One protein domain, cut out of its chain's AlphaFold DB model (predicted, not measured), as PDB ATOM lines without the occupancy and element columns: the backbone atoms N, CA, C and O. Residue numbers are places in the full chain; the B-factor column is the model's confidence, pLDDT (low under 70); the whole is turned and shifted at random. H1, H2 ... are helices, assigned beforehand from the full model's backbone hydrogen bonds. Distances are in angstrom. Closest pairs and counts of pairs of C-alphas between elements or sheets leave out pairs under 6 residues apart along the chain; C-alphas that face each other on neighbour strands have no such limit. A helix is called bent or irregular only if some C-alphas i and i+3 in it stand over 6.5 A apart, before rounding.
ATOM      1  N   THR A   2     -79.137  22.154 -20.432       92.62
ATOM      2  CA  THR A   2     -78.868  20.943 -21.234       92.62
ATOM      3  C   THR A   2     -80.084  20.574 -22.086       92.62
ATOM      4  O   THR A   2     -81.215  20.879 -21.709       92.62
ATOM      5  N   VAL A   3     -79.876  19.861 -23.199       94.75
ATOM      6  CA  VAL A   3     -80.974  19.385 -24.069       94.75
ATOM      7  C   VAL A   3     -81.976  18.527 -23.288       94.75
ATOM      8  O   VAL A   3     -83.184  18.690 -23.433       94.75
ATOM      9  N   LYS A   4     -81.485  17.662 -22.389       95.81
ATOM     10  CA  LYS A   4     -82.335  16.830 -21.524       95.81
ATOM     11  C   LYS A   4     -83.255  17.673 -20.642       95.81
ATOM     12  O   LYS A   4     -84.442  17.367 -20.546       95.81
ATOM     13  N   LEU A   5     -82.714  18.709 -19.992       93.62
ATOM     14  CA  LEU A   5     -83.505  19.602 -19.145       93.62
ATOM     15  C   LEU A   5     -84.555  20.346 -19.976       93.62
ATOM     16  O   LEU A   5     -85.717  20.360 -19.593       93.62
ATOM     17  N   PHE A   6     -84.159  20.868 -21.140       95.50
ATOM     18  CA  PHE A   6     -85.065  21.563 -22.052       95.50
ATOM     19  C   PHE A   6     -86.255  20.694 -22.475       95.50
ATOM     20  O   PHE A   6     -87.400  21.097 -22.302       95.50
ATOM     21  N   ILE A   7     -86.002  19.476 -22.968       97.25
ATOM     22  CA  ILE A   7     -87.070  18.558 -23.397       97.25
ATOM     23  C   ILE A   7     -87.959  18.163 -22.211       97.25
ATOM     24  O   ILE A   7     -89.178  18.101 -22.347       97.25
ATOM     25  N   THR A   8     -87.364  17.918 -21.039       95.88
ATOM     26  CA  THR A   8     -88.126  17.565 -19.832       95.88
ATOM     27  C   THR A   8     -89.066  18.697 -19.422       95.88
ATOM     28  O   THR A   8     -90.229  18.443 -19.113       95.88
ATOM     29  N   ASP A   9     -88.581  19.936 -19.427       95.38
ATOM     30  CA  ASP A   9     -89.386  21.108 -19.094       95.38
ATOM     31  C   ASP A   9     -90.482  21.352 -20.133       95.38
ATOM     32  O   ASP A   9     -91.618  21.615 -19.749       95.38
ATOM     33  N   LEU A  10     -90.172  21.189 -21.425       96.56
ATOM     34  CA  LEU A  10     -91.145  21.300 -22.509       96.56
ATOM     35  C   LEU A  10     -92.296  20.304 -22.311       96.56
ATOM     36  O   LEU A  10     -93.449  20.709 -22.231       96.56
ATOM     37  N   VAL A  11     -91.986  19.015 -22.145       97.81
ATOM     38  CA  VAL A  11     -93.006  17.969 -21.957       97.81
ATOM     39  C   VAL A  11     -93.824  18.209 -20.688       97.81
ATOM     40  O   VAL A  11     -95.048  18.102 -20.723       97.81
ATOM     41  N   LYS A  12     -93.187  18.571 -19.566       96.69
ATOM     42  CA  LYS A  12     -93.908  18.911 -18.328       96.69
ATOM     43  C   LYS A  12     -94.851  20.095 -18.530       96.69
ATOM     44  O   LYS A  12     -95.991  20.036 -18.078       96.69
ATOM     45  N   SER A  13     -94.380  21.151 -19.191       96.19
ATOM     46  CA  SER A  13     -95.174  22.347 -19.473       96.19
ATOM     47  C   SER A  13     -96.382  22.016 -20.346       96.19
ATOM     48  O   SER A  13     -97.497  22.418 -20.015       96.19
ATOM     49  N   GLU A  14     -96.190  21.227 -21.405       97.50
ATOM     50  CA  GLU A  14     -97.277  20.793 -22.287       97.50
ATOM     51  C   GLU A  14     -98.309  19.938 -21.550       97.50
ATOM     52  O   GLU A  14     -99.503  20.212 -21.632       97.50
ATOM     53  N   LEU A  15     -97.877  18.957 -20.749       97.75
ATOM     54  CA  LEU A  15     -98.796  18.115 -19.977       97.75
ATOM     55  C   LEU A  15     -99.617  18.927 -18.969       97.75
ATOM     56  O   LEU A  15    -100.829  18.739 -18.866       97.75
ATOM     57  N   ILE A  16     -98.980  19.852 -18.249       96.94
ATOM     58  CA  ILE A  16     -99.679  20.742 -17.313       96.94
ATOM     59  C   ILE A  16    -100.675  21.627 -18.073       96.94
ATOM     60  O   ILE A  16    -101.821  21.770 -17.645       96.94
ATOM     61  N   SER A  17    -100.271  22.173 -19.220       95.88
ATOM     62  CA  SER A  17    -101.128  23.016 -20.059       95.88
ATOM     63  C   SER A  17    -102.341  22.243 -20.578       95.88
ATOM     64  O   SER A  17    -103.461  22.743 -20.492       95.88
ATOM     65  N   MET A  18    -102.157  20.997 -21.025       97.00
ATOM     66  CA  MET A  18    -103.255  20.112 -21.425       97.00
ATOM     67  C   MET A  18    -104.241  19.893 -20.279       97.00
ATOM     68  O   MET A  18    -105.442  20.062 -20.480       97.00
ATOM     69  N   VAL A  19    -103.759  19.583 -19.069       96.94
ATOM     70  CA  VAL A  19    -104.626  19.420 -17.889       96.94
ATOM     71  C   VAL A  19    -105.471  20.673 -17.656       96.94
ATOM     72  O   VAL A  19    -106.679  20.562 -17.457       96.94
ATOM     73  N   PHE A  20    -104.879  21.866 -17.746       95.81
ATOM     74  CA  PHE A  20    -105.627  23.116 -17.605       95.81
ATOM     75  C   PHE A  20    -106.634  23.346 -18.729       95.81
ATOM     76  O   PHE A  20    -107.750  23.772 -18.447       95.81
ATOM     77  N   VAL A  21    -106.290  23.041 -19.979       95.12
ATOM     78  CA  VAL A  21    -107.225  23.149 -21.107       95.12
ATOM     79  C   VAL A  21    -108.443  22.254 -20.873       95.12
ATOM     80  O   VAL A  21    -109.572  22.737 -20.937       95.12
ATOM     81  N   PHE A  22    -108.236  20.983 -20.524       95.88
ATOM     82  CA  PHE A  22    -109.334  20.052 -20.252       95.88
ATOM     83  C   PHE A  22    -110.141  20.413 -19.002       95.88
ATOM     84  O   PHE A  22    -111.335  20.131 -18.952       95.88
ATOM     85  N   LEU A  23    -109.522  21.053 -18.009       96.38
ATOM     86  CA  LEU A  23    -110.206  21.476 -16.792       96.38
ATOM     87  C   LEU A  23    -111.021  22.761 -16.987       96.38
ATOM     88  O   LEU A  23    -112.123  22.873 -16.458       96.38
ATOM     89  N   LEU A  24    -110.479  23.742 -17.712       96.56
ATOM     90  CA  LEU A  24    -111.015  25.105 -17.750       96.56
ATOM     91  C   LEU A  24    -111.890  25.382 -18.975       96.56
ATOM     92  O   LEU A  24    -112.869  26.118 -18.863       96.56
ATOM     93  N   VAL A  25    -111.582  24.797 -20.136       95.25
ATOM     94  CA  VAL A  25    -112.324  25.081 -21.376       95.25
ATOM     95  C   VAL A  25    -113.757  24.535 -21.343       95.25
ATOM     96  O   VAL A  25    -114.666  25.290 -21.698       95.25
ATOM     97  N   PRO A  26    -114.030  23.288 -20.903       96.38
ATOM     98  CA  PRO A  26    -115.399  22.774 -20.895       96.38
ATOM     99  C   PRO A  26    -116.365  23.586 -20.013       96.38
ATOM    100  O   PRO A  26    -117.443  23.913 -20.512       96.38
ATOM    101  N   PRO A  27    -116.010  23.997 -18.773       97.00
ATOM    102  CA  PRO A  27    -116.845  24.909 -17.991       97.00
ATOM    103  C   PRO A  27    -117.109  26.241 -18.692       97.00
ATOM    104  O   PRO A  27    -118.244  26.706 -18.689       97.00
ATOM    105  N   VAL A  28    -116.107  26.840 -19.346       96.12
ATOM    106  CA  VAL A  28    -116.300  28.092 -20.097       96.12
ATOM    107  C   VAL A  28    -117.293  27.895 -21.242       96.12
ATOM    108  O   VAL A  28    -118.245  28.663 -21.358       96.12
ATOM    109  N   ILE A  29    -117.133  26.843 -22.052       94.88
ATOM    110  CA  ILE A  29    -118.071  26.534 -23.145       94.88
ATOM    111  C   ILE A  29    -119.479  26.292 -22.597       94.88
ATOM    112  O   ILE A  29    -120.456  26.783 -23.165       94.88
ATOM    113  N   TYR A  30    -119.590  25.550 -21.495       96.25
ATOM    114  CA  TYR A  30    -120.860  25.298 -20.826       96.25
ATOM    115  C   TYR A  30    -121.525  26.605 -20.384       96.25
ATOM    116  O   TYR A  30    -122.685  26.833 -20.716       96.25
ATOM    117  N   LEU A  31    -120.790  27.496 -19.714       96.62
ATOM    118  CA  LEU A  31    -121.302  28.785 -19.248       96.62
ATOM    119  C   LEU A  31    -121.715  29.703 -20.403       96.62
ATOM    120  O   LEU A  31    -122.723  30.390 -20.276       96.62
ATOM    121  N   ILE A  32    -120.998  29.684 -21.532       94.50
ATOM    122  CA  ILE A  32    -121.383  30.437 -22.737       94.50
ATOM    123  C   ILE A  32    -122.723  29.938 -23.287       94.50
ATOM    124  O   ILE A  32    -123.586  30.739 -23.628       94.50
ATOM    125  N   ARG A  33    -122.919  28.615 -23.352       92.12
ATOM    126  CA  ARG A  33    -124.162  28.015 -23.867       92.12
ATOM    127  C   ARG A  33    -125.340  28.179 -22.909       92.12
ATOM    128  O   ARG A  33    -126.465  28.363 -23.356       92.12
ATOM    129  N   TRP A  34    -125.085  28.075 -21.609       94.94
ATOM    130  CA  TRP A  34    -126.112  28.111 -20.571       94.94
ATOM    131  C   TRP A  34    -126.505  29.537 -20.165       94.94
ATOM    132  O   TRP A  34    -127.668  29.800 -19.887       94.94
ATOM    133  N   GLY A  35    -125.549  30.466 -20.140       91.94
ATOM    134  CA  GLY A  35    -125.711  31.785 -19.527       91.94
ATOM    135  C   GLY A  35    -126.591  32.782 -20.289       91.94
ATOM    136  O   GLY A  35    -126.762  33.905 -19.813       91.94
ATOM    137  N   GLY A  36    -127.144  32.402 -21.447       90.00
ATOM    138  CA  GLY A  36    -128.038  33.244 -22.245       90.00
ATOM    139  C   GLY A  36    -127.396  34.576 -22.642       90.00
ATOM    140  O   GLY A  36    -126.205  34.634 -22.923       90.00
ATOM    141  N   GLU A  37    -128.164  35.667 -22.630       89.25
ATOM    142  CA  GLU A  37    -127.659  37.005 -22.985       89.25
ATOM    143  C   GLU A  37    -126.562  37.514 -22.038       89.25
ATOM    144  O   GLU A  37    -125.694  38.275 -22.456       89.25
ATOM    145  N   TYR A  38    -126.551  37.047 -20.786       93.81
ATOM    146  CA  TYR A  38    -125.622  37.484 -19.741       93.81
ATOM    147  C   TYR A  38    -124.448  36.523 -19.522       93.81
ATOM    148  O   TYR A  38    -123.760  36.613 -18.501       93.81
ATOM    149  N   PHE A  39    -124.181  35.611 -20.466       95.38
ATOM    150  CA  PHE A  39    -123.138  34.592 -20.319       95.38
ATOM    151  C   PHE A  39    -121.768  35.167 -19.923       95.38
ATOM    152  O   PHE A  39    -121.032  34.559 -19.143       95.38
ATOM    153  N   TYR A  40    -121.445  36.364 -20.425       95.81
ATOM    154  CA  TYR A  40    -120.181  37.053 -20.186       95.81
ATOM    155  C   TYR A  40    -119.940  37.343 -18.698       95.81
ATOM    156  O   TYR A  40    -118.796  37.280 -18.255       95.81
ATOM    157  N   VAL A  41    -120.995  37.582 -17.905       97.25
ATOM    158  CA  VAL A  41    -120.887  37.790 -16.451       97.25
ATOM    159  C   VAL A  41    -120.484  36.493 -15.754       97.25
ATOM    160  O   VAL A  41    -119.584  36.501 -14.913       97.25
ATOM    161  N   TYR A  42    -121.108  35.370 -16.118       97.62
ATOM    162  CA  TYR A  42    -120.814  34.073 -15.504       97.62
ATOM    163  C   TYR A  42    -119.413  33.576 -15.875       97.62
ATOM    164  O   TYR A  42    -118.679  33.114 -15.002       97.62
ATOM    165  N   VAL A  43    -119.011  33.719 -17.144       97.38
ATOM    166  CA  VAL A  43    -117.651  33.387 -17.598       97.38
ATOM    167  C   VAL A  43    -116.623  34.268 -16.893       97.38
ATOM    168  O   VAL A  43    -115.631  33.756 -16.376       97.38
ATOM    169  N   TRP A  44    -116.870  35.578 -16.809       97.94
ATOM    170  CA  TRP A  44    -115.987  36.501 -16.100       97.94
ATOM    171  C   TRP A  44    -115.822  36.109 -14.629       97.94
ATOM    172  O   TRP A  44    -114.686  35.982 -14.165       97.94
ATOM    173  N   ALA A  45    -116.926  35.861 -13.917       98.00
ATOM    174  CA  ALA A  45    -116.914  35.475 -12.508       98.00
ATOM    175  C   ALA A  45    -116.178  34.143 -12.287       98.00
ATOM    176  O   ALA A  45    -115.344  34.043 -11.386       98.00
ATOM    177  N   PHE A  46    -116.422  33.147 -13.144       98.19
ATOM    178  CA  PHE A  46    -115.689  31.881 -13.131       98.19
ATOM    179  C   PHE A  46    -114.180  32.106 -13.288       98.19
ATOM    180  O   PHE A  46    -113.393  31.621 -12.475       98.19
ATOM    181  N   CYS A  47    -113.766  32.909 -14.269       97.62
ATOM    182  CA  CYS A  47    -112.360  33.240 -14.475       97.62
ATOM    183  C   CYS A  47    -111.746  33.981 -13.276       97.62
ATOM    184  O   CYS A  47    -110.593  33.713 -12.944       97.62
ATOM    185  N   GLN A  48    -112.491  34.853 -12.581       97.62
ATOM    186  CA  GLN A  48    -111.991  35.502 -11.359       97.62
ATOM    187  C   GLN A  48    -111.677  34.476 -10.268       97.62
ATOM    188  O   GLN A  48    -110.613  34.534  -9.651       97.62
ATOM    189  N   VAL A  49    -112.572  33.506 -10.060       97.38
ATOM    190  CA  VAL A  49    -112.352  32.416  -9.099       97.38
ATOM    191  C   VAL A  49    -111.116  31.607  -9.486       97.38
ATOM    192  O   VAL A  49    -110.254  31.371  -8.640       97.38
ATOM    193  N   VAL A  50    -110.984  31.238 -10.764       97.12
ATOM    194  CA  VAL A  50    -109.821  30.495 -11.269       97.12
ATOM    195  C   VAL A  50    -108.525  31.270 -11.035       97.12
ATOM    196  O   VAL A  50    -107.571  30.697 -10.515       97.12
ATOM    197  N   VAL A  51    -108.482  32.568 -11.350       94.88
ATOM    198  CA  VAL A  51    -107.300  33.415 -11.121       94.88
ATOM    199  C   VAL A  51    -106.915  33.419  -9.644       94.88
ATOM    200  O   VAL A  51    -105.754  33.162  -9.326       94.88
ATOM    201  N   VAL A  52    -107.873  33.638  -8.738       93.06
ATOM    202  CA  VAL A  52    -107.616  33.637  -7.289       93.06
ATOM    203  C   VAL A  52    -107.083  32.284  -6.825       93.06
ATOM    204  O   VAL A  52    -106.086  32.245  -6.111       93.06
ATOM    205  N   VAL A  53    -107.681  31.171  -7.263       94.69
ATOM    206  CA  VAL A  53    -107.198  29.815  -6.946       94.69
ATOM    207  C   VAL A  53    -105.770  29.608  -7.462       94.69
ATOM    208  O   VAL A  53    -104.908  29.099  -6.738       94.69
ATOM    209  N   MET A  54    -105.480  30.058  -8.682       93.62
ATOM    210  CA  MET A  54    -104.159  29.926  -9.296       93.62
ATOM    211  C   MET A  54    -103.071  30.719  -8.571       93.62
ATOM    212  O   MET A  54    -101.924  30.270  -8.562       93.62
ATOM    213  N   MET A  55    -103.407  31.810  -7.872       89.75
ATOM    214  CA  MET A  55    -102.444  32.518  -7.010       89.75
ATOM    215  C   MET A  55    -101.874  31.626  -5.897       89.75
ATOM    216  O   MET A  55    -100.770  31.882  -5.415       89.75
ATOM    217  N   PHE A  56    -102.596  30.576  -5.496       89.56
ATOM    218  CA  PHE A  56    -102.137  29.593  -4.514       89.56
ATOM    219  C   PHE A  56    -101.538  28.360  -5.187       89.56
ATOM    220  O   PHE A  56    -100.441  27.932  -4.829       89.56
ATOM    221  N   VAL A  57    -102.241  27.807  -6.179       93.12
ATOM    222  CA  VAL A  57    -101.850  26.566  -6.863       93.12
ATOM    223  C   VAL A  57    -100.520  26.728  -7.592       93.12
ATOM    224  O   VAL A  57     -99.664  25.849  -7.503       93.12
ATOM    225  N   TYR A  58    -100.304  27.858  -8.270       93.19
ATOM    226  CA  TYR A  58     -99.098  28.069  -9.064       93.19
ATOM    227  C   TYR A  58     -97.810  27.999  -8.225       93.19
ATOM    228  O   TYR A  58     -96.986  27.121  -8.491       93.19
ATOM    229  N   PRO A  59     -97.609  28.831  -7.183       90.62
ATOM    230  CA  PRO A  59     -96.397  28.750  -6.374       90.62
ATOM    231  C   PRO A  59     -96.306  27.491  -5.504       90.62
ATOM    232  O   PRO A  59     -95.198  27.059  -5.200       90.62
ATOM    233  N   ALA A  60     -97.432  26.907  -5.079       89.62
ATOM    234  CA  ALA A  60     -97.414  25.760  -4.170       89.62
ATOM    235  C   ALA A  60     -97.195  24.420  -4.882       89.62
ATOM    236  O   ALA A  60     -96.537  23.546  -4.323       89.62
ATOM    237  N   LEU A  61     -97.755  24.249  -6.082       92.12
ATOM    238  CA  LEU A  61     -97.774  22.965  -6.785       92.12
ATOM    239  C   LEU A  61     -97.031  23.010  -8.112       92.12
ATOM    240  O   LEU A  61     -96.313  22.069  -8.411       92.12
ATOM    241  N   ILE A  62     -97.168  24.079  -8.901       94.81
ATOM    242  CA  ILE A  62     -96.610  24.112 -10.262       94.81
ATOM    243  C   ILE A  62     -95.130  24.475 -10.232       94.81
ATOM    244  O   ILE A  62     -94.305  23.740 -10.766       94.81
ATOM    245  N   GLN A  63     -94.767  25.581  -9.580       93.00
ATOM    246  CA  GLN A  63     -93.379  26.044  -9.558       93.00
ATOM    247  C   GLN A  63     -92.379  25.006  -9.010       93.00
ATOM    248  O   GLN A  63     -91.313  24.861  -9.619       93.00
ATOM    249  N   PRO A  64     -92.685  24.244  -7.937       93.31
ATOM    250  CA  PRO A  64     -91.787  23.202  -7.430       93.31
ATOM    251  C   PRO A  64     -91.557  22.015  -8.384       93.31
ATOM    252  O   PRO A  64     -90.594  21.274  -8.211       93.31
ATOM    253  N   LEU A  65     -92.398  21.818  -9.411       94.69
ATOM    254  CA  LEU A  65     -92.174  20.779 -10.433       94.69
ATOM    255  C   LEU A  65     -91.014  21.122 -11.377       94.69
ATOM    256  O   LEU A  65     -90.454  20.228 -12.031       94.69
ATOM    257  N   PHE A  66     -90.676  22.412 -11.459       94.06
ATOM    258  CA  PHE A  66     -89.651  22.960 -12.342       94.06
ATOM    259  C   PHE A  66     -88.412  23.422 -11.582       94.06
ATOM    260  O   PHE A  66     -87.298  23.237 -12.075       94.06
ATOM    261  N   ASN A  67     -88.582  24.025 -10.409       93.06
ATOM    262  CA  ASN A  67     -87.489  24.622  -9.652       93.06
ATOM    263  C   ASN A  67     -87.362  24.007  -8.261       93.06
ATOM    264  O   ASN A  67     -88.358  23.625  -7.641       93.06
TER     265      ASN A  67
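AT A GLANCE: This is residues 2 to 67 of the 222 residues of the protein "CAAX prenyl protease" of Perkinsus olseni (UniProt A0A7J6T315). A long helical hairpin: H1 runs out and H2 folds back beside it after a tight turn, bows away midway and comes near H1 again at its far end. Residues 17 to 23 and 55 to 61 stand free. The printed part, 66 residues with two named helices, H1 then H2, is all helix, a loose rod, radius of gyration of the C-alphas 15.6 A, spanning 51 by 20 by 12 A.

IN THESE COORDINATES: H1, residues 3 to 34, was assigned as one helix by its hydrogen bonds but is bent: C-alphas 23 and 26 are 6.7 A apart. Arm H1a, residues 3 to 23, begins at C-alpha (-80.974, 19.385, -24.069) and measures 30.2 A; H1b, residues 26 to 34, measures 12.0 A. H2, residues 36 to 66, measures 41.0 A and ends at C-alpha (-89.651, 22.960, -12.342); it is irregular, C-alphas 37 and 40 being 8.0 A apart, with a kink of 56 degrees near residue 57.

HOW THE PARTS SIT: H1a and H1b stand at a shallow tilt of 27 degrees. H1b and H2, a hairpin, touch through residues 39 to 46 of H2 alone, closest C-alphas Ile 32 and Phe 39, 5.1 A, at a shallow tilt of 10 degrees, opposite ways. H1a and H2 are close but not clearly touching, closest C-alphas Asp 9 and Phe 66, 7.0 A. Each O i to N i+4 pair is within hydrogen-bond range in H1a and H1b, 18 of 27 in H2.

THE WHOLE: The farthest C-alphas, Thr 2 and Glu 37, are 51.4 A apart. The printed part has no cut, the link is tight, and no printed residue is under 70 in pLDDT.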